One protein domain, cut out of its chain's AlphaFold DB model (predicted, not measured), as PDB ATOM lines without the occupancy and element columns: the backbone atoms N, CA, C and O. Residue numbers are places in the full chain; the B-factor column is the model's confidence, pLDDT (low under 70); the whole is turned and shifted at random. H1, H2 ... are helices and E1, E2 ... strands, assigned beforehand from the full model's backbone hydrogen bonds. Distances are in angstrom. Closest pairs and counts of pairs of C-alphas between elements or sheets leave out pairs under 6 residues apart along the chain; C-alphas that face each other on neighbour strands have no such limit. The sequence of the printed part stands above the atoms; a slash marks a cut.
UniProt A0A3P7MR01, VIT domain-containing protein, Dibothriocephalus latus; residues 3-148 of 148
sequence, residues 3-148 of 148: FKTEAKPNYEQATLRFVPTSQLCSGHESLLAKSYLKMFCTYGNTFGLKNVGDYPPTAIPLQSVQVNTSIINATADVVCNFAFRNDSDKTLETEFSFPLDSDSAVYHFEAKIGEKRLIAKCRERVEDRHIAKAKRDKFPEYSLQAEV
ATOM      1  N   PHE A   3      27.728 -17.397  15.472       76.06
ATOM      2  CA  PHE A   3      28.847 -17.121  16.368       76.06
ATOM      3  C   PHE A   3      28.522 -15.906  17.228       76.06
ATOM      4  O   PHE A   3      28.106 -14.880  16.700       76.06
ATOM      5  N   LYS A   4      28.705 -16.011  18.544       79.56
ATOM      6  CA  LYS A   4      28.440 -14.915  19.482       79.56
ATOM      7  C   LYS A   4      29.749 -14.353  20.005       79.56
ATOM      8  O   LYS A   4      30.624 -15.119  20.399       79.56
ATOM      9  N   THR A   5      29.869 -13.032  20.012       77.94
ATOM     10  CA  THR A   5      31.059 -12.318  20.477       77.94
ATOM     11  C   THR A   5      30.714 -10.908  20.919       77.94
ATOM     12  O   THR A   5      29.641 -10.398  20.626       77.94
ATOM     13  N   GLU A   6      31.637 -10.250  21.598       78.31
ATOM     14  CA  GLU A   6      31.559  -8.823  21.875       78.31
ATOM     15  C   GLU A   6      32.240  -8.041  20.752       78.31
ATOM     16  O   GLU A   6      33.380  -8.354  20.402       78.31
ATOM     17  N   ALA A   7      31.558  -7.031  20.214       74.62
ATOM     18  CA  ALA A   7      32.109  -6.123  19.229       74.62
ATOM     19  C   ALA A   7      32.635  -4.848  19.891       74.62
ATOM     20  O   ALA A   7      31.862  -4.073  20.458       74.62
ATOM     21  N   LYS A   8      33.940  -4.596  19.827       77.81
ATOM     22  CA  LYS A   8      34.546  -3.374  20.366       77.81
ATOM     23  C   LYS A   8      34.256  -2.167  19.470       77.81
ATOM     24  O   LYS A   8      34.008  -2.334  18.277       77.81
ATOM     25  N   PRO A   9      34.318  -0.941  20.018       71.75
ATOM     26  CA  PRO A   9      34.331   0.267  19.201       71.75
ATOM     27  C   PRO A   9      35.444   0.177  18.153       71.75
ATOM     28  O   PRO A   9      36.539  -0.307  18.467       71.75
ATOM     29  N   ASN A  10      35.184   0.693  16.948       74.75
ATOM     30  CA  ASN A  10      36.036   0.644  15.751       74.75
ATOM     31  C   ASN A  10      35.809  -0.580  14.844       74.75
ATOM     32  O   ASN A  10      34.684  -0.875  14.446       74.75
ATOM     33  N   TYR A  11      36.903  -1.190  14.385       65.25
ATOM     34  CA  TYR A  11      36.932  -2.050  13.215       65.25
ATOM     35  C   TYR A  11      37.121  -3.508  13.606       65.25
ATOM     36  O   TYR A  11      38.071  -3.860  14.315       65.25
ATOM     37  N   GLU A  12      36.238  -4.347  13.083       78.56
ATOM     38  CA  GLU A  12      36.231  -5.778  13.337       78.56
ATOM     39  C   GLU A  12      36.350  -6.533  12.029       78.56
ATOM     40  O   GLU A  12      35.754  -6.157  11.017       78.56
ATOM     41  N   GLN A  13      37.120  -7.617  12.053       86.06
ATOM     42  CA  GLN A  13      37.222  -8.511  10.909       86.06
ATOM     43  C   GLN A  13      36.722  -9.890  11.291       86.06
ATOM     44  O   GLN A  13      37.052 -10.388  12.361       86.06
ATOM     45  N   ALA A  14      35.972 -10.530  10.404       88.00
ATOM     46  CA  ALA A  14      35.663 -11.946  10.523       88.00
ATOM     47  C   ALA A  14      36.136 -12.673   9.268       88.00
ATOM     48  O   ALA A  14      35.892 -12.218   8.154       88.00
ATOM     49  N   THR A  15      36.794 -13.806   9.450       90.44
ATOM     50  CA  THR A  15      37.271 -14.676   8.382       90.44
ATOM     51  C   THR A  15      36.567 -16.011   8.515       90.44
ATOM     52  O   THR A  15      36.675 -16.678   9.542       90.44
ATOM     53  N   LEU A  16      35.859 -16.424   7.472       89.75
ATOM     54  CA  LEU A  16      35.200 -17.721   7.397       89.75
ATOM     55  C   LEU A  16      35.798 -18.523   6.245       89.75
ATOM     56  O   LEU A  16      35.854 -18.025   5.124       89.75
ATOM     57  N   ARG A  17      36.196 -19.770   6.510       90.19
ATOM     58  CA  ARG A  17      36.644 -20.712   5.485       90.19
ATOM     59  C   ARG A  17      35.838 -21.994   5.522       90.19
ATOM     60  O   ARG A  17      35.629 -22.590   6.585       90.19
ATOM     61  N   PHE A  18      35.381 -22.398   4.350       87.31
ATOM     62  CA  PHE A  18      34.522 -23.554   4.202       87.31
ATOM     63  C   PHE A  18      34.614 -24.136   2.798       87.31
ATOM     64  O   PHE A  18      34.964 -23.457   1.836       87.31
ATOM     65  N   VAL A  19      34.247 -25.406   2.700       85.75
ATOM     66  CA  VAL A  19      34.123 -26.138   1.447       85.75
ATOM     67  C   VAL A  19      32.639 -26.402   1.198       85.75
ATOM     68  O   VAL A  19      32.036 -27.179   1.945       85.75
ATOM     69  N   PRO A  20      32.008 -25.779   0.188       79.81
ATOM     70  CA  PRO A  20      30.687 -26.200  -0.250       79.81
ATOM     71  C   PRO A  20      30.770 -27.578  -0.917       79.81
ATOM     72  O   PRO A  20      31.633 -27.836  -1.754       79.81
ATOM     73  N   THR A  21      29.862 -28.472  -0.544       68.81
ATOM     74  CA  THR A  21      29.727 -29.832  -1.104       68.81
ATOM     75  C   THR A  21      28.693 -29.905  -2.224       68.81
ATOM     76  O   THR A  21      28.754 -30.810  -3.058       68.81
ATOM     77  N   SER A  22      27.784 -28.927  -2.288       60.44
ATOM     78  CA  SER A  22      26.920 -28.661  -3.434       60.44
ATOM     79  C   SER A  22      27.806 -28.449  -4.663       60.44
ATOM     80  O   SER A  22      28.508 -27.443  -4.770       60.44
ATOM     81  N   GLN A  23      27.819 -29.437  -5.559       52.72
ATOM     82  CA  GLN A  23      28.684 -29.476  -6.732       52.72
ATOM     83  C   GLN A  23      28.658 -28.148  -7.492       52.72
ATOM     84  O   GLN A  23      27.615 -27.683  -7.956       52.72
ATOM     85  N   LEU A  24      29.838 -27.571  -7.695       51.91
ATOM     86  CA  LEU A  24      30.046 -26.608  -8.762       51.91
ATOM     87  C   LEU A  24      29.948 -27.333 -10.099       51.91
ATOM     88  O   LEU A  24      30.946 -27.704 -10.706       51.91
ATOM     89  N   CYS A  25      28.722 -27.468 -10.594       43.16
ATOM     90  CA  CYS A  25      28.440 -27.847 -11.977       43.16
ATOM     91  C   CYS A  25      28.937 -26.801 -12.996       43.16
ATOM     92  O   CYS A  25      28.773 -26.982 -14.198       43.16
ATOM     93  N   SER A  26      29.561 -25.708 -12.554       49.34
ATOM     94  CA  SER A  26      30.239 -24.753 -13.423       49.34
ATOM     95  C   SER A  26      31.677 -24.588 -12.944       49.34
ATOM     96  O   SER A  26      31.898 -23.950 -11.918       49.34
ATOM     97  N   GLY A  27      32.648 -25.146 -13.666       53.00
ATOM     98  CA  GLY A  27      34.086 -25.076 -13.367       53.00
ATOM     99  C   GLY A  27      34.709 -23.673 -13.461       53.00
ATOM    100  O   GLY A  27      35.771 -23.509 -14.046       53.00
ATOM    101  N   HIS A  28      34.050 -22.646 -12.925       62.94
ATOM    102  CA  HIS A  28      34.499 -21.259 -12.936       62.94
ATOM    103  C   HIS A  28      34.489 -20.677 -11.521       62.94
ATOM    104  O   HIS A  28      33.434 -20.334 -10.982       62.94
ATOM    105  N   GLU A  29      35.686 -20.467 -10.966       65.75
ATOM    106  CA  GLU A  29      35.931 -19.815  -9.667       65.75
ATOM    107  C   GLU A  29      35.164 -18.489  -9.525       65.75
ATOM    108  O   GLU A  29      34.558 -18.208  -8.487       65.75
ATOM    109  N   SER A  30      35.114 -17.705 -10.613       66.62
ATOM    110  CA  SER A  30      34.432 -16.407 -10.669       66.62
ATOM    111  C   SER A  30      32.920 -16.505 -10.443       66.62
ATOM    112  O   SER A  30      32.340 -15.598  -9.848       66.62
ATOM    113  N   LEU A  31      32.263 -17.579 -10.899       73.12
ATOM    114  CA  LEU A  31      30.816 -17.740 -10.723       73.12
ATOM    115  C   LEU A  31      30.469 -18.085  -9.276       73.12
ATOM    116  O   LEU A  31      29.506 -17.535  -8.742       73.12
ATOM    117  N   LEU A  32      31.291 -18.912  -8.622       74.19
ATOM    118  CA  LEU A  32      31.124 -19.236  -7.207       74.19
ATOM    119  C   LEU A  32      31.269 -17.986  -6.334       74.19
ATOM    120  O   LEU A  32      30.378 -17.675  -5.545       74.19
ATOM    121  N   ALA A  33      32.352 -17.227  -6.530       76.38
ATOM    122  CA  ALA A  33      32.594 -15.997  -5.781       76.38
ATOM    123  C   ALA A  33      31.461 -14.980  -5.991       76.38
ATOM    124  O   ALA A  33      30.962 -14.396  -5.030       76.38
ATOM    125  N   LYS A  34      30.990 -14.815  -7.237       78.25
ATOM    126  CA  LYS A  34      29.845 -13.949  -7.564       78.25
ATOM    127  C   LYS A  34      28.546 -14.421  -6.915       78.25
ATOM    128  O   LYS A  34      27.760 -13.575  -6.498       78.25
ATOM    129  N   SER A  35      28.318 -15.730  -6.814       79.88
ATOM    130  CA  SER A  35      27.143 -16.292  -6.140       79.88
ATOM    131  C   SER A  35      27.134 -15.927  -4.654       79.88
ATOM    132  O   SER A  35      26.164 -15.342  -4.170       79.88
ATOM    133  N   TYR A  36      28.250 -16.146  -3.948       77.75
ATOM    134  CA  TYR A  36      28.378 -15.762  -2.536       77.75
ATOM    135  C   TYR A  36      28.301 -14.245  -2.333       77.75
ATOM    136  O   TYR A  36      27.567 -13.790  -1.459       77.75
ATOM    137  N   LEU A  37      28.956 -13.443  -3.182       78.19
ATOM    138  CA  LEU A  37      28.816 -11.978  -3.169       78.19
ATOM    139  C   LEU A  37      27.358 -11.538  -3.352       78.19
ATOM    140  O   LEU A  37      26.870 -10.683  -2.612       78.19
ATOM    141  N   LYS A  38      26.628 -12.160  -4.281       77.25
ATOM    142  CA  LYS A  38      25.202 -11.886  -4.495       77.25
ATOM    143  C   LYS A  38      24.357 -12.271  -3.280       77.25
ATOM    144  O   LYS A  38      23.402 -11.555  -2.979       77.25
ATOM    145  N   MET A  39      24.703 -13.344  -2.564       74.62
ATOM    146  CA  MET A  39      24.027 -13.700  -1.313       74.62
ATOM    147  C   MET A  39      24.193 -12.614  -0.245       74.62
ATOM    148  O   MET A  39      23.201 -12.257   0.389       74.62
ATOM    149  N   PHE A  40      25.384 -12.020  -0.097       69.88
ATOM    150  CA  PHE A  40      25.594 -10.913   0.850       69.88
ATOM    151  C   PHE A  40      24.761  -9.678   0.509       69.88
ATOM    152  O   PHE A  40      24.140  -9.099   1.397       69.88
ATOM    153  N   CYS A  41      24.682  -9.305  -0.769       61.38
ATOM    154  CA  CYS A  41      23.876  -8.159  -1.192       61.38
ATOM    155  C   CYS A  41      22.365  -8.410  -1.052       61.38
ATOM    156  O   CYS A  41      21.612  -7.489  -0.755       61.38
ATOM    157  N   THR A  42      21.913  -9.649  -1.271       60.19
ATOM    158  CA  THR A  42      20.479 -10.001  -1.269       60.19
ATOM    159  C   THR A  42      19.941 -10.212   0.147       60.19
ATOM    160  O   THR A  42      18.798  -9.864   0.431       60.19
ATOM    161  N   TYR A  43      20.761 -10.761   1.050       62.62
ATOM    162  CA  TYR A  43      20.350 -11.136   2.406       62.62
ATOM    163  C   TYR A  43      21.068 -10.363   3.524       62.62
ATOM    164  O   TYR A  43      20.986 -10.762   4.686       62.62
ATOM    165  N   GLY A  44      21.742  -9.253   3.207       54.66
ATOM    166  CA  GLY A  44      22.542  -8.469   4.159       54.66
ATOM    167  C   GLY A  44      21.784  -7.931   5.381       54.66
ATOM    168  O   GLY A  44      22.403  -7.643   6.397       54.66
ATOM    169  N   ASN A  45      20.449  -7.856   5.332       60.41
ATOM    170  CA  ASN A  45      19.629  -7.472   6.492       60.41
ATOM    171  C   ASN A  45      19.292  -8.662   7.410       60.41
ATOM    172  O   ASN A  45      18.928  -8.486   8.574       60.41
ATOM    173  N   THR A  46      19.387  -9.889   6.895       65.62
ATOM    174  CA  THR A  46      18.996 -11.110   7.610       65.62
ATOM    175  C   THR A  46      20.197 -11.814   8.220       65.62
ATOM    176  O   THR A  46      20.073 -12.360   9.317       65.62
ATOM    177  N   PHE A  47      21.348 -11.764   7.551       73.19
ATOM    178  CA  PHE A  47      22.594 -12.403   7.969       73.19
ATOM    179  C   PHE A  47      23.711 -11.366   8.123       73.19
ATOM    180  O   PHE A  47      23.595 -10.250   7.630       73.19
ATOM    181  N   GLY A  48      24.795 -11.734   8.796       82.19
ATOM    182  CA  GLY A  48      25.891 -10.838   9.154       82.19
ATOM    183  C   GLY A  48      25.961 -10.600  10.657       82.19
ATOM    184  O   GLY A  48      25.449 -11.404  11.441       82.19
ATOM    185  N   LEU A  49      26.633  -9.518  11.047       85.25
ATOM    186  CA  LEU A  49      26.852  -9.145  12.440       85.25
ATOM    187  C   LEU A  49      25.678  -8.304  12.956       85.25
ATOM    188  O   LEU A  49      25.335  -7.271  12.378       85.25
ATOM    189  N   LYS A  50      25.057  -8.745  14.047       87.62
ATOM    190  CA  LYS A  50      23.949  -8.041  14.700       87.62
ATOM    191  C   LYS A  50      24.293  -7.766  16.147       87.62
ATOM    192  O   LYS A  50      24.771  -8.667  16.819       87.62
ATOM    193  N   ASN A  51      23.998  -6.565  16.624       87.50
ATOM    194  CA  ASN A  51      23.955  -6.259  18.042       87.50
ATOM    195  C   ASN A  51      22.690  -6.884  18.644       87.50
ATOM    196  O   ASN A  51      21.576  -6.546  18.243       87.50
ATOM    197  N   VAL A  52      22.883  -7.814  19.574       87.81
ATOM    198  CA  VAL A  52      21.837  -8.540  20.306       87.81
ATOM    199  C   VAL A  52      21.700  -8.074  21.758       87.81
ATOM    200  O   VAL A  52      20.810  -8.556  22.451       87.81
ATOM    201  N   GLY A  53      22.549  -7.143  22.205       83.94
ATOM    202  CA  GLY A  53      22.456  -6.532  23.535       83.94
ATOM    203  C   GLY A  53      21.287  -5.549  23.664       83.94
ATOM    204  O   GLY A  53      20.777  -5.342  24.761       83.94
ATOM    205  N   ASP A  54      20.821  -4.996  22.541       82.19
ATOM    206  CA  ASP A  54      19.637  -4.138  22.468       82.19
ATOM    207  C   ASP A  54      18.440  -4.887  21.862       82.19
ATOM    208  O   ASP A  54      18.592  -5.737  20.979       82.19
ATOM    209  N   TYR A  55      17.224  -4.547  22.307       81.88
ATOM    210  CA  TYR A  55      15.987  -5.061  21.719       81.88
ATOM    211  C   TYR A  55      15.165  -3.928  21.081       81.88
ATOM    212  O   TYR A  55      14.780  -2.992  21.789       81.88
ATOM    213  N   PRO A  56      14.835  -4.010  19.777       85.31
ATOM    214  CA  PRO A  56      15.131  -5.116  18.859       85.31
ATOM    215  C   PRO A  56      16.614  -5.169  18.430       85.31
ATOM    216  O   PRO A  56      17.257  -4.121  18.381       85.31
ATOM    217  N   PRO A  57      17.144  -6.356  18.056       85.81
ATOM    218  CA  PRO A  57      18.514  -6.479  17.566       85.81
ATOM    219  C   PRO A  57      18.778  -5.576  16.362       85.81
ATOM    220  O   PRO A  57      17.996  -5.553  15.407       85.81
ATOM    221  N   THR A  58      19.900  -4.861  16.385       86.44
ATOM    222  CA  THR A  58      20.280  -3.906  15.335       86.44
ATOM    223  C   THR A  58      21.407  -4.467  14.473       86.44
ATOM    224  O   THR A  58      22.337  -5.099  14.970       86.44
ATOM    225  N   ALA A  59      21.328  -4.289  13.153       85.19
ATOM    226  CA  ALA A  59      22.383  -4.740  12.247       85.19
ATOM    227  C   ALA A  59      23.609  -3.821  12.353       85.19
ATOM    228  O   ALA A  59      23.463  -2.599  12.327       85.19
ATOM    229  N   ILE A  60      24.806  -4.404  12.436       85.56
ATOM    230  CA  ILE A  60      26.060  -3.647  12.395       85.56
ATOM    231  C   ILE A  60      26.493  -3.500  10.929       85.56
ATOM    232  O   ILE A  60      26.554  -4.507  10.216       85.56
ATOM    233  N   PRO A  61      26.804  -2.277  10.454       84.19
ATOM    234  CA  PRO A  61      27.157  -2.046   9.059       84.19
ATOM    235  C   PRO A  61      28.370  -2.867   8.600       84.19
ATOM    236  O   PRO A  61      29.470  -2.774   9.155       84.19
ATOM    237  N   LEU A  62      28.170  -3.636   7.530       86.19
ATOM    238  CA  LEU A  62      29.238  -4.286   6.778       86.19
ATOM    239  C   LEU A  62      29.929  -3.235   5.897       86.19
ATOM    240  O   LEU A  62      29.320  -2.689   4.982       86.19
ATOM    241  N   GLN A  63      31.201  -2.962   6.165       87.38
ATOM    242  CA  GLN A  63      32.012  -2.003   5.408       87.38
ATOM    243  C   GLN A  63      32.520  -2.600   4.099       87.38
ATOM    244  O   GLN A  63      32.513  -1.953   3.055       87.38
ATOM    245  N   SER A  64      32.977  -3.847   4.152       87.50
ATOM    246  CA  SER A  64      33.449  -4.554   2.970       87.50
ATOM    247  C   SER A  64      33.329  -6.053   3.159       87.50
ATOM    248  O   SER A  64      33.504  -6.571   4.264       87.50
ATOM    249  N   VAL A  65      33.109  -6.752   2.054       88.19
ATOM    250  CA  VAL A  65      33.218  -8.204   1.978       88.19
ATOM    251  C   VAL A  65      34.146  -8.569   0.834       88.19
ATOM    252  O   VAL A  65      34.042  -8.027  -0.266       88.19
ATOM    253  N   GLN A  66      35.056  -9.493   1.101       89.69
ATOM    254  CA  GLN A  66      35.916 -10.093   0.098       89.69
ATOM    255  C   GLN A  66      35.648 -11.592   0.083       89.69
ATOM    256  O   GLN A  66      35.687 -12.241   1.125       89.69
ATOM    257  N   VAL A  67      35.361 -12.129  -1.099       88.81
ATOM    258  CA  VAL A  67      35.162 -13.564  -1.296       88.81
ATOM    259  C   VAL A  67      36.249 -14.063  -2.229       88.81
ATOM    260  O   VAL A  67      36.340 -13.627  -3.377       88.81
ATOM    261  N   ASN A  68      37.057 -14.983  -1.727       89.38
ATOM    262  CA  ASN A  68      38.089 -15.681  -2.468       89.38
ATOM    263  C   ASN A  68      37.671 -17.137  -2.616       89.38
ATOM    264  O   ASN A  68      37.247 -17.774  -1.656       89.38
ATOM    265  N   THR A  69      37.789 -17.656  -3.829       85.81
ATOM    266  CA  THR A  69      37.464 -19.039  -4.151       85.81
ATOM    267  C   THR A  69      38.670 -19.667  -4.827       85.81
ATOM    268  O   THR A  69      39.310 -19.028  -5.660       85.81
ATOM    269  N   SER A  70      38.999 -20.896  -4.446       86.00
ATOM    270  CA  SER A  70      40.026 -21.695  -5.107       86.00
ATOM    271  C   SER A  70      39.453 -23.065  -5.413       86.00
ATOM    272  O   SER A  70      38.887 -23.710  -4.532       86.00
ATOM    273  N   ILE A  71      39.558 -23.503  -6.664       82.94
ATOM    274  CA  ILE A  71      39.129 -24.845  -7.055       82.94
ATOM    275  C   ILE A  71      40.363 -25.737  -7.147       82.94
ATOM    276  O   ILE A  71      41.217 -25.559  -8.014       82.94
ATOM    277  N   ILE A  72      40.439 -26.724  -6.257       78.38
ATOM    278  CA  ILE A  72      41.496 -27.733  -6.243       78.38
ATOM    279  C   ILE A  72      40.851 -29.076  -6.579       78.38
ATOM    280  O   ILE A  72      40.083 -29.634  -5.792       78.38
ATOM    281  N   ASN A  73      41.163 -29.610  -7.762       78.25
ATOM    282  CA  ASN A  73      40.539 -30.812  -8.320       78.25
ATOM    283  C   ASN A  73      39.003 -30.690  -8.387       78.25
ATOM    284  O   ASN A  73      38.479 -29.962  -9.224       78.25
ATOM    285  N   ALA A  74      38.291 -31.405  -7.511       75.94
ATOM    286  CA  ALA A  74      36.830 -31.437  -7.423       75.94
ATOM    287  C   ALA A  74      36.290 -30.735  -6.161       75.94
ATOM    288  O   ALA A  74      35.111 -30.858  -5.838       75.94
ATOM    289  N   THR A  75      37.147 -30.018  -5.433       76.94
ATOM    290  CA  THR A  75      36.801 -29.352  -4.177       76.94
ATOM    291  C   THR A  75      36.988 -27.851  -4.330       76.94
ATOM    292  O   THR A  75      38.047 -27.392  -4.757       76.94
ATOM    293  N   ALA A  76      35.963 -27.079  -3.978       83.38
ATOM    294  CA  ALA A  76      36.070 -25.631  -3.895       83.38
ATOM    295  C   ALA A  76      36.375 -25.226  -2.454       83.38
ATOM    296  O   ALA A  76      35.633 -25.583  -1.546       83.38
ATOM    297  N   ASP A  77      37.448 -24.476  -2.252       86.88
ATOM    298  CA  ASP A  77      37.725 -23.787  -0.999       86.88
ATOM    299  C   ASP A  77      37.231 -22.344  -1.107       86.88
ATOM    300  O   ASP A  77      37.568 -21.630  -2.057       86.88
ATOM    301  N   VAL A  78      36.398 -21.925  -0.159       88.06
ATOM    302  CA  VAL A  78      35.806 -20.589  -0.121       88.06
ATOM    303  C   VAL A  78      36.260 -19.885   1.145       88.06
ATOM    304  O   VAL A  78      36.021 -20.353   2.257       88.06
ATOM    305  N   VAL A  79      36.876 -18.720   0.965       90.94
ATOM    306  CA  VAL A  79      37.319 -17.829   2.033       90.94
ATOM    307  C   VAL A  79      36.551 -16.519   1.931       90.94
ATOM    308  O   VAL A  79      36.645 -15.803   0.935       90.94
ATOM    309  N   CYS A  80      35.804 -16.191   2.978       90.44
ATOM    310  CA  CYS A  80      35.070 -14.940   3.101       90.44
ATOM    311  C   CYS A  80      35.697 -14.082   4.200       90.44
ATOM    312  O   CYS A  80      35.702 -14.484   5.364       90.44
ATOM    313  N   ASN A  81      36.169 -12.891   3.833       91.56
ATOM    314  CA  ASN A  81      36.633 -11.873   4.770       91.56
ATOM    315  C   ASN A  81      35.572 -10.780   4.888       91.56
ATOM    316  O   ASN A  81      35.200 -10.145   3.898       91.56
ATOM    317  N   PHE A  82      35.112 -10.544   6.105       90.31
ATOM    318  CA  PHE A  82      34.137  -9.526   6.457       90.31
ATOM    319  C   PHE A  82      34.810  -8.419   7.237       90.31
ATOM    320  O   PHE A  82      35.586  -8.688   8.149       90.31
ATOM    321  N   ALA A  83      34.461  -7.186   6.908       89.25
ATOM    322  CA  ALA A  83      34.842  -6.011   7.661       89.25
ATOM    323  C   ALA A  83      33.588  -5.349   8.213       89.25
ATOM    324  O   ALA A  83      32.752  -4.874   7.442       89.25
ATOM    325  N   PHE A  84      33.478  -5.288   9.529       87.38
ATOM    326  CA  PHE A  84      32.408  -4.583  10.218       87.38
ATOM    327  C   PHE A  84      32.974  -3.360  10.917       87.38
ATOM    328  O   PHE A  84      34.140  -3.327  11.321       87.38
ATOM    329  N   ARG A  85      32.135  -2.337  11.053       85.06
ATOM    330  CA  ARG A  85      32.471  -1.161  11.842       85.06
ATOM    331  C   ARG A  85      31.388  -0.935  12.875       85.06
ATOM    332  O   ARG A  85      30.231  -0.719  12.527       85.06
ATOM    333  N   ASN A  86      31.793  -0.989  14.134       85.31
ATOM    334  CA  ASN A  86      30.976  -0.525  15.234       85.31
ATOM    335  C   ASN A  86      31.165   0.994  15.355       85.31
ATOM    336  O   ASN A  86      32.214   1.460  15.804       85.31
ATOM    337  N   ASP A  87      30.157   1.748  14.917       82.38
ATOM    338  CA  ASP A  87      30.122   3.213  15.018       82.38
ATOM    339  C   ASP A  87      29.728   3.713  16.421       82.38
ATOM    340  O   ASP A  87      29.703   4.918  16.659       82.38
ATOM    341  N   SER A  88      29.419   2.806  17.354       81.50
ATOM    342  CA  SER A  88      29.158   3.130  18.756       81.50
ATOM    343  C   SER A  88      30.454   3.173  19.562       81.50
ATOM    344  O   SER A  88      31.346   2.343  19.388       81.50
ATOM    345  N   ASP A  89      30.513   4.077  20.540       82.12
ATOM    346  CA  ASP A  89      31.607   4.157  21.519       82.12
ATOM    347  C   ASP A  89      31.552   3.042  22.582       82.12
ATOM    348  O   ASP A  89      32.402   2.965  23.471       82.12
ATOM    349  N   LYS A  90      30.541   2.168  22.514       84.94
ATOM    350  CA  LYS A  90      30.334   1.057  23.449       84.94
ATOM    351  C   LYS A  90      30.681  -0.280  22.810       84.94
ATOM    352  O   LYS A  90      30.447  -0.498  21.622       84.94
ATOM    353  N   THR A  91      31.168  -1.201  23.636       83.81
ATOM    354  CA  THR A  91      31.228  -2.620  23.280       83.81
ATOM    355  C   THR A  91      29.803  -3.157  23.137       83.81
ATOM    356  O   THR A  91      28.990  -2.959  24.039       83.81
ATOM    357  N   LEU A  92      29.495  -3.805  22.015       86.06
ATOM    358  CA  LEU A  92      28.174  -4.367  21.726       86.06
ATOM    359  C   LEU A  92      28.206  -5.885  21.883       86.06
ATOM    360  O   LEU A  92      29.148  -6.533  21.436       86.06
ATOM    361  N   GLU A  93      27.169  -6.477  22.463       85.81
ATOM    362  CA  GLU A  93      26.991  -7.927  22.376       85.81
ATOM    363  C   GLU A  93      26.526  -8.270  20.970       85.81
ATOM    364  O   GLU A  93      25.508  -7.758  20.510       85.81
ATOM    365  N   THR A  94      27.260  -9.127  20.268       85.38
ATOM    366  CA  THR A  94      27.015  -9.398  18.855       85.38
ATOM    367  C   THR A  94      26.848 -10.863  18.521       85.38
ATOM    368  O   THR A  94      27.455 -11.756  19.109       85.38
ATOM    369  N   GLU A  95      26.014 -11.101  17.522       85.88
ATOM    370  CA  GLU A  95      25.805 -12.395  16.910       85.88
ATOM    371  C   GLU A  95      26.106 -12.284  15.414       85.88
ATOM    372  O   GLU A  95      25.438 -11.562  14.673       85.88
ATOM    373  N   PHE A  96      27.137 -12.997  14.969       84.81
ATOM    374  CA  PHE A  96      27.439 -13.205  13.566       84.81
ATOM    375  C   PHE A  96      26.683 -14.427  13.055       84.81
ATOM    376  O   PHE A  96      26.854 -15.543  13.548       84.81
ATOM    377  N   SER A  97      25.869 -14.229  12.027       83.44
ATOM    378  CA  SER A  97      25.104 -15.290  11.377       83.44
ATOM    379  C   SER A  97      25.495 -15.397   9.909       83.44
ATOM    380  O   SER A  97      25.503 -14.403   9.190       83.44
ATOM    381  N   PHE A  98      25.811 -16.605   9.444       82.88
ATOM    382  CA  PHE A  98      26.128 -16.846   8.037       82.88
ATOM    383  C   PHE A  98      25.365 -18.066   7.498       82.88
ATOM    384  O   PHE A  98      25.410 -19.133   8.138       82.88
ATOM    385  N   PRO A  99      24.640 -17.924   6.367       76.69
ATOM    386  CA  PRO A  99      23.938 -19.025   5.732       76.69
ATOM    387  C   PRO A  99      24.953 -19.921   5.028       76.69
ATOM    388  O   PRO A  99      25.675 -19.497   4.131       76.69
ATOM    389  N   LEU A 100      25.000 -21.169   5.465       76.19
ATOM    390  CA  LEU A 100      25.775 -22.229   4.838       76.19
ATOM    391  C   LEU A 100      24.798 -23.315   4.431       76.19
ATOM    392  O   LEU A 100      23.818 -23.546   5.150       76.19
ATOM    393  N   ASP A 101      25.079 -23.972   3.312       74.44
ATOM    394  CA  ASP A 101      24.336 -25.168   2.937       74.44
ATOM    395  C   ASP A 101      24.534 -26.230   4.024       74.44
ATOM    396  O   ASP A 101      25.606 -26.306   4.630       74.44
ATOM    397  N   SER A 102      23.516 -27.060   4.258       67.94
ATOM    398  CA  SER A 102      23.555 -28.125   5.272       67.94
ATOM    399  C   SER A 102      24.755 -29.058   5.108       67.94
ATOM    400  O   SER A 102      25.267 -29.579   6.094       67.94
ATOM    401  N   ASP A 103      25.207 -29.227   3.868       72.38
ATOM    402  CA  ASP A 103      26.296 -30.120   3.515       72.38
ATOM    403  C   ASP A 103      27.658 -29.392   3.456       72.38
ATOM    404  O   ASP A 103      28.683 -30.030   3.227       72.38
ATOM    405  N   SER A 104      27.714 -28.064   3.637       78.88
ATOM    406  CA  SER A 104      28.976 -27.308   3.609       78.88
ATOM    407  C   SER A 104      29.863 -27.638   4.811       78.88
ATOM    408  O   SER A 104      29.436 -27.552   5.965       78.88
ATOM    409  N   ALA A 105      31.139 -27.922   4.555       83.12
ATOM    410  CA  ALA A 105      32.125 -28.198   5.588       83.12
ATOM    411  C   ALA A 105      32.850 -26.910   6.003       83.12
ATOM    412  O   ALA A 105      33.748 -26.432   5.309       83.12
ATOM    413  N   VAL A 106      32.470 -26.339   7.149       83.81
ATOM    414  CA  VAL A 106      33.206 -25.226   7.768       83.81
ATOM    415  C   VAL A 106      34.364 -25.778   8.579       83.81
ATOM    416  O   VAL A 106      34.147 -26.540   9.520       83.81
ATOM    417  N   TYR A 107      35.580 -25.358   8.251       85.19
ATOM    418  CA  TYR A 107      36.784 -25.838   8.929       85.19
ATOM    419  C   TYR A 107      37.558 -24.729   9.647       85.19
ATOM    420  O   TYR A 107      38.434 -25.023  10.459       85.19
ATOM    421  N   HIS A 108      37.254 -23.457   9.375       86.38
ATOM    422  CA  HIS A 108      37.897 -22.342  10.057       86.38
ATOM    423  C   HIS A 108      36.967 -21.137  10.156       86.38
ATOM    424  O   HIS A 108      36.420 -20.672   9.157       86.38
ATOM    425  N   PHE A 109      36.846 -20.592  11.361       87.62
ATOM    426  CA  PHE A 109      36.251 -19.285  11.582       87.62
ATOM    427  C   PHE A 109      37.099 -18.508  12.589       87.62
ATOM    428  O   PHE A 109      37.445 -19.029  13.649       87.62
ATOM    429  N   GLU A 110      37.437 -17.271  12.249       86.75
ATOM    430  CA  GLU A 110      38.230 -16.365  13.075       86.75
ATOM    431  C   GLU A 110      37.545 -14.999  13.129       86.75
ATOM    432  O   GLU A 110      37.141 -14.465  12.100       86.75
ATOM    433  N   ALA A 111      37.452 -14.410  14.317       85.50
ATOM    434  CA  ALA A 111      37.057 -13.020  14.506       85.50
ATOM    435  C   ALA A 111      38.223 -12.235  15.116       85.50
ATOM    436  O   ALA A 111      38.747 -12.587  16.171       85.50
ATOM    437  N   LYS A 112      38.643 -11.158  14.459       85.75
ATOM    438  CA  LYS A 112      39.673 -10.241  14.937       85.75
ATOM    439  C   LYS A 112      39.019  -8.982  15.495       85.75
ATOM    440  O   LYS A 112      38.394  -8.220  14.757       85.75
ATOM    441  N   ILE A 113      39.226  -8.761  16.790       79.81
ATOM    442  CA  ILE A 113      38.644  -7.668  17.572       79.81
ATOM    443  C   ILE A 113      39.797  -6.860  18.176       79.81
ATOM    444  O   ILE A 113      40.410  -7.244  19.181       79.81
ATOM    445  N   GLY A 114      40.140  -5.746  17.525       76.38
ATOM    446  CA  GLY A 114      41.359  -4.992  17.825       76.38
ATOM    447  C   GLY A 114      42.619  -5.841  17.605       76.38
ATOM    448  O   GLY A 114      42.889  -6.295  16.492       76.38
ATOM    449  N   GLU A 115      43.392  -6.067  18.670       77.12
ATOM    450  CA  GLU A 115      44.596  -6.915  18.648       77.12
ATOM    451  C   GLU A 115      44.312  -8.393  18.951       77.12
ATOM    452  O   GLU A 115      45.152  -9.253  18.682       77.12
ATOM    453  N   LYS A 116      43.127  -8.709  19.486       79.75
ATOM    454  CA  LYS A 116      42.754 -10.079  19.842       79.75
ATOM    455  C   LYS A 116      42.207 -10.816  18.626       79.75
ATOM    456  O   LYS A 116      41.483 -10.239  17.814       79.75
ATOM    457  N   ARG A 117      42.526 -12.105  18.529       80.81
ATOM    458  CA  ARG A 117      41.978 -13.018  17.523       80.81
ATOM    459  C   ARG A 117      41.266 -14.148  18.244       80.81
ATOM    460  O   ARG A 117      41.881 -14.842  19.043       80.81
ATOM    461  N   LEU A 118      39.978 -14.293  17.977       81.25
ATOM    462  CA  LEU A 118      39.141 -15.366  18.483       81.25
ATOM    463  C   LEU A 118      39.017 -16.405  17.379       81.25
ATOM    464  O   LEU A 118      38.349 -16.167  16.374       81.25
ATOM    465  N   ILE A 119      39.670 -17.546  17.562       80.12
ATOM    466  CA  ILE A 119      39.530 -18.674  16.648       80.12
ATOM    467  C   ILE A 119      38.434 -19.565  17.206       80.12
ATOM    468  O   ILE A 119      38.488 -20.025  18.347       80.12
ATOM    469  N   ALA A 120      37.421 -19.804  16.393       72.00
ATOM    470  CA  ALA A 120      36.354 -20.694  16.769       72.00
ATOM    471  C   ALA A 120      36.751 -22.149  16.528       72.00
ATOM    472  O   ALA A 120      37.194 -22.526  15.440       72.00
ATOM    473  N   LYS A 121      36.505 -23.002  17.527       63.03
ATOM    474  CA  LYS A 121      36.576 -24.450  17.333       63.03
ATOM    475  C   LYS A 121      35.330 -24.933  16.602       63.03
ATOM    476  O   LYS A 121      34.271 -25.104  17.205       63.03
ATOM    477  N   CYS A 122      35.471 -25.177  15.301       61.78
ATOM    478  CA  CYS A 122      34.474 -25.869  14.494       61.78
ATOM    479  C   CYS A 122      34.373 -27.323  14.971       61.78
ATOM    480  O   CYS A 122      35.212 -28.153  14.634       61.78
ATOM    481  N   ARG A 123      33.371 -27.630  15.801       53.94
ATOM    482  CA  ARG A 123      32.991 -29.015  16.090       53.94
ATOM    483  C   ARG A 123      31.873 -29.416  15.142       53.94
ATOM    484  O   ARG A 123      30.838 -28.753  15.082       53.94
ATOM    485  N   GLU A 124      32.090 -30.507  14.418       51.47
ATOM    486  CA  GLU A 124      31.003 -31.235  13.779       51.47
ATOM    487  C   GLU A 124      30.002 -31.643  14.868       51.47
ATOM    488  O   GLU A 124      30.400 -32.035  15.971       51.47
ATOM    489  N   ARG A 125      28.697 -31.531  14.595       49.88
ATOM    490  CA  ARG A 125      27.692 -32.143  15.467       49.88
ATOM    491  C   ARG A 125      27.762 -33.657  15.267       49.88
ATOM    492  O   ARG A 125      26.897 -34.225  14.610       49.88
ATOM    493  N   VAL A 126      28.772 -34.314  15.837       39.88
ATOM    494  CA  VAL A 126      28.649 -35.742  16.128       39.88
ATOM    495  C   VAL A 126      27.493 -35.840  17.111       39.88
ATOM    496  O   VAL A 126      27.471 -35.178  18.144       39.88
ATOM    497  N   GLU A 127      26.474 -36.556  16.678       43.00
ATOM    498  CA  GLU A 127      25.165 -36.713  17.276       43.00
ATOM    499  C   GLU A 127      25.174 -37.028  18.786       43.00
ATOM    500  O   GLU A 127      24.900 -38.152  19.195       43.00
ATOM    501  N   ASP A 128      25.339 -36.026  19.649       37.28
ATOM    502  CA  ASP A 128      24.887 -36.110  21.042       37.28
ATOM    503  C   ASP A 128      23.356 -35.957  21.066       37.28
ATOM    504  O   ASP A 128      22.778 -34.969  21.536       37.28
ATOM    505  N   ARG A 129      22.666 -36.979  20.536       45.50
ATOM    506  CA  ARG A 129      21.195 -37.118  20.510       45.50
ATOM    507  C   ARG A 129      20.558 -37.065  21.902       45.50
ATOM    508  O   ARG A 129      19.335 -37.045  22.004       45.50
ATOM    509  N   HIS A 130      21.342 -37.035  22.978       41.53
ATOM    510  CA  HIS A 130      20.826 -37.026  24.344       41.53
ATOM    511  C   HIS A 130      20.638 -35.621  24.947       41.53
ATOM    512  O   HIS A 130      19.902 -35.504  25.922       41.53
ATOM    513  N   ILE A 131      21.193 -34.544  24.364       44.38
ATOM    514  CA  ILE A 131      21.067 -33.180  24.939       44.38
ATOM    515  C   ILE A 131      20.052 -32.295  24.180       44.38
ATOM    516  O   ILE A 131      19.554 -31.298  24.702       44.38
ATOM    517  N   ALA A 132      19.654 -32.664  22.962       42.44
ATOM    518  CA  ALA A 132      18.813 -31.824  22.107       42.44
ATOM    519  C   ALA A 132      17.321 -32.200  22.160       42.44
ATOM    520  O   ALA A 132      16.762 -32.674  21.173       42.44
ATOM    521  N   LYS A 133      16.637 -31.965  23.291       33.44
ATOM    522  CA  LYS A 133      15.158 -32.060  23.341       33.44
ATOM    523  C   LYS A 133      14.419 -30.735  23.554       33.44
ATOM    524  O   LYS A 133      13.209 -30.757  23.730       33.44
ATOM    525  N   ALA A 134      15.100 -29.588  23.474       43.09
ATOM    526  CA  ALA A 134      14.462 -28.291  23.751       43.09
ATOM    527  C   ALA A 134      14.669 -27.169  22.714       43.09
ATOM    528  O   ALA A 134      14.069 -26.112  22.867       43.09
ATOM    529  N   LYS A 135      15.444 -27.357  21.638       39.69
ATOM    530  CA  LYS A 135      15.578 -26.337  20.579       39.69
ATOM    531  C   LYS A 135      15.112 -26.886  19.241       39.69
ATOM    532  O   LYS A 135      15.896 -27.305  18.395       39.69
ATOM    533  N   ARG A 136      13.791 -26.961  19.127       41.56
ATOM    534  CA  ARG A 136      13.067 -27.266  17.900       41.56
ATOM    535  C   ARG A 136      12.887 -25.959  17.124       41.56
ATOM    536  O   ARG A 136      12.526 -24.947  17.714       41.56
ATOM    537  N   ASP A 137      13.128 -26.053  15.822       36.75
ATOM    538  CA  ASP A 137      12.880 -25.067  14.767       36.75
ATOM    539  C   ASP A 137      13.926 -23.954  14.566       36.75
ATOM    540  O   ASP A 137      14.103 -23.064  15.389       36.75
ATOM    541  N   LYS A 138      14.499 -23.976  13.350       34.69
ATOM    542  CA  LYS A 138      15.351 -22.984  12.661       34.69
ATOM    543  C   LYS A 138      16.872 -23.190  12.740       34.69
ATOM    544  O   LYS A 138      17.524 -22.828  13.706       34.69
ATOM    545  N   PHE A 139      17.395 -23.631  11.589       35.50
ATOM    546  CA  PHE A 139      18.792 -23.667  11.140       35.50
ATOM    547  C   PHE A 139      19.750 -24.589  11.921       35.50
ATOM    548  O   PHE A 139      19.694 -24.656  13.146       35.50
ATOM    549  N   PRO A 140      20.673 -25.300  11.239       37.72
ATOM    550  CA  PRO A 140      21.763 -25.988  11.922       37.72
ATOM    551  C   PRO A 140      22.629 -24.958  12.678       37.72
ATOM    552  O   PRO A 140      23.410 -24.198  12.098       37.72
ATOM    553  N   GLU A 141      22.442 -24.897  14.000       40.66
ATOM    554  CA  GLU A 141      23.272 -24.142  14.945       40.66
ATOM    555  C   GLU A 141      24.655 -24.821  15.014       40.66
ATOM    556  O   GLU A 141      24.884 -25.758  15.785       40.66
ATOM    557  N   TYR A 142      25.594 -24.364  14.187       46.19
ATOM    558  CA  TYR A 142      27.019 -24.573  14.441       46.19
ATOM    559  C   TYR A 142      27.386 -23.705  15.647       46.19
ATOM    560  O   TYR A 142      27.576 -22.501  15.493       46.19
ATOM    561  N   SER A 143      27.397 -24.297  16.841       40.97
ATOM    562  CA  SER A 143      27.778 -23.613  18.076       40.97
ATOM    563  C   SER A 143      29.297 -23.569  18.165       40.97
ATOM    564  O   SER A 143      29.948 -24.574  18.443       40.97
ATOM    565  N   LEU A 144      29.854 -22.398  17.897       48.78
ATOM    566  CA  LEU A 144      31.284 -22.141  17.951       48.78
ATOM    567  C   LEU A 144      31.632 -21.551  19.323       48.78
ATOM    568  O   LEU A 144      31.144 -20.480  19.679       48.78
ATOM    569  N   GLN A 145      32.453 -22.258  20.101       41.22
ATOM    570  CA  GLN A 145      33.043 -21.723  21.330       41.22
ATOM    571  C   GLN A 145      34.358 -21.025  20.968       41.22
ATOM    572  O   GLN A 145      35.202 -21.612  20.284       41.22
ATOM    573  N   ALA A 146      34.503 -19.768  21.385       38.38
ATOM    574  CA  ALA A 146      35.760 -19.038  21.293       38.38
ATOM    575  C   ALA A 146      36.697 -19.513  22.414       38.38
ATOM    576  O   ALA A 146      36.295 -19.537  23.577       38.38
ATOM    577  N   GLU A 147      37.931 -19.885  22.077       37.34
ATOM    578  CA  GLU A 147      39.021 -19.971  23.057       37.34
ATOM    579  C   GLU A 147      39.819 -18.663  23.001       37.34
ATOM    580  O   GLU A 147      40.091 -18.149  21.912       37.34
ATOM    581  N   VAL A 148      40.101 -18.103  24.181       34.97
ATOM    582  CA  VAL A 148      40.807 -16.826  24.396       34.97
ATOM    583  C   VAL A 148      42.273 -17.087  24.694       34.97
ATOM    584  O   VAL A 148      42.536 -18.018  25.489       34.97
TER     585      VAL A 148
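What this domain is: This is residues 3 to 148 of the 148 residues of the protein "VIT domain-containing protein" of Dibothriocephalus latus (UniProt A0A3P7MR01). A large, twisted sheet of six strands is covered on one side by two parts: a small sheet of three strands, partly face to face with it, and the helix H1, which runs along its edge strand E4. From this body the loop of residues 126 to 138 sticks out, part of the long link between the last two strands. The printed part has 146 residues with nine named strands and one named helix, in the order E1 E2 H1 E3 E4 E5 E6 E7 E8 E9, and its class is mostly strand. The large sheet runs E4 E5 E2 E7 E8 E9 and the small one E1 E6 E3, both antiparallel throughout. The whole is compact, with a radius of gyration of the C-alphas of 16.0 A and spans of 46 by 41 by 28 A.

How they stand to each other: E1, residues 3 to 7, is an edge strand of the small sheet and antiparallel to its inner strand E6, residues 92 to 97, with N 5 and O 94 within hydrogen-bond range at 2.9 A. A tight link leads to E2, residues 10 to 19, an inner strand of the large sheet, and E1 and E2 meet only through their link. E2 is antiparallel to E5, residues 75 to 86, with N 14 and O 82 at 2.9 A, and to E7, residues 105 to 113, with N 15 and O 110 at 2.8 A. H1, residues 29 to 43, is on the large sheet at a height over the sheet of 8.8 A. It lies over E4, residues 62 to 72, and runs along the strands, at 26 degrees to E4 on the local plane; the closest C-alphas of H1 and E4 are those of Ala 33 and Val 67, 5.7 A apart. Every O i to N i+4 pair in H1 is within hydrogen-bond range. E3, residues 48 to 51, is the other edge strand of the small sheet, antiparallel to E6, with N 50 and O 95 at 2.9 A. E4 and E5 form a hairpin, with N 68 and O 79 at 2.8 A. The two sheets form a sandwich, two sheets face to face: the parts that face each other are 9.7 A centre to centre, and their best planes are 16 degrees apart. E7, E8, residues 116 to 121, and E9, residues 145 to 147, form a meander, each strand the antiparallel neighbour of the one before. N 118 and O 111 are 2.8 A apart, and N 121 and O 145 are 3.4 A apart.

Where its parts are: E1 begins at C-alpha 3, at (28.847, -17.121, 16.368). E2 is 30.4 A long from first to last C-alpha, and H1 is 21.5 A, beginning at C-alpha 29, at (35.931, -19.815, -9.667). E3 is short, and E4 measures 29.5 A. E5, the longest strand with 12 residues, measures 35.2 A, E6 15.4 A, E7 24.6 A and E8 15.8 A. E9 has three residues and ends at C-alpha 147, at (39.021, -19.971, 23.057).

The domain as a whole: The C-alphas farthest apart are those of Asn 73 and Asp 89, at 46.8 A. The printed part has no cut and ends at residue 148, the chain's last. The link from E8 to E9, with 23 residues between them, is long, and its residues 126 to 138 stand free. Without them the body spans 46 by 29 by 29 A. The mean pLDDT of the printed part is 72.2; 47 residues are under 70, among them residues 21 to 30, 40 to 46 and 121 to 148.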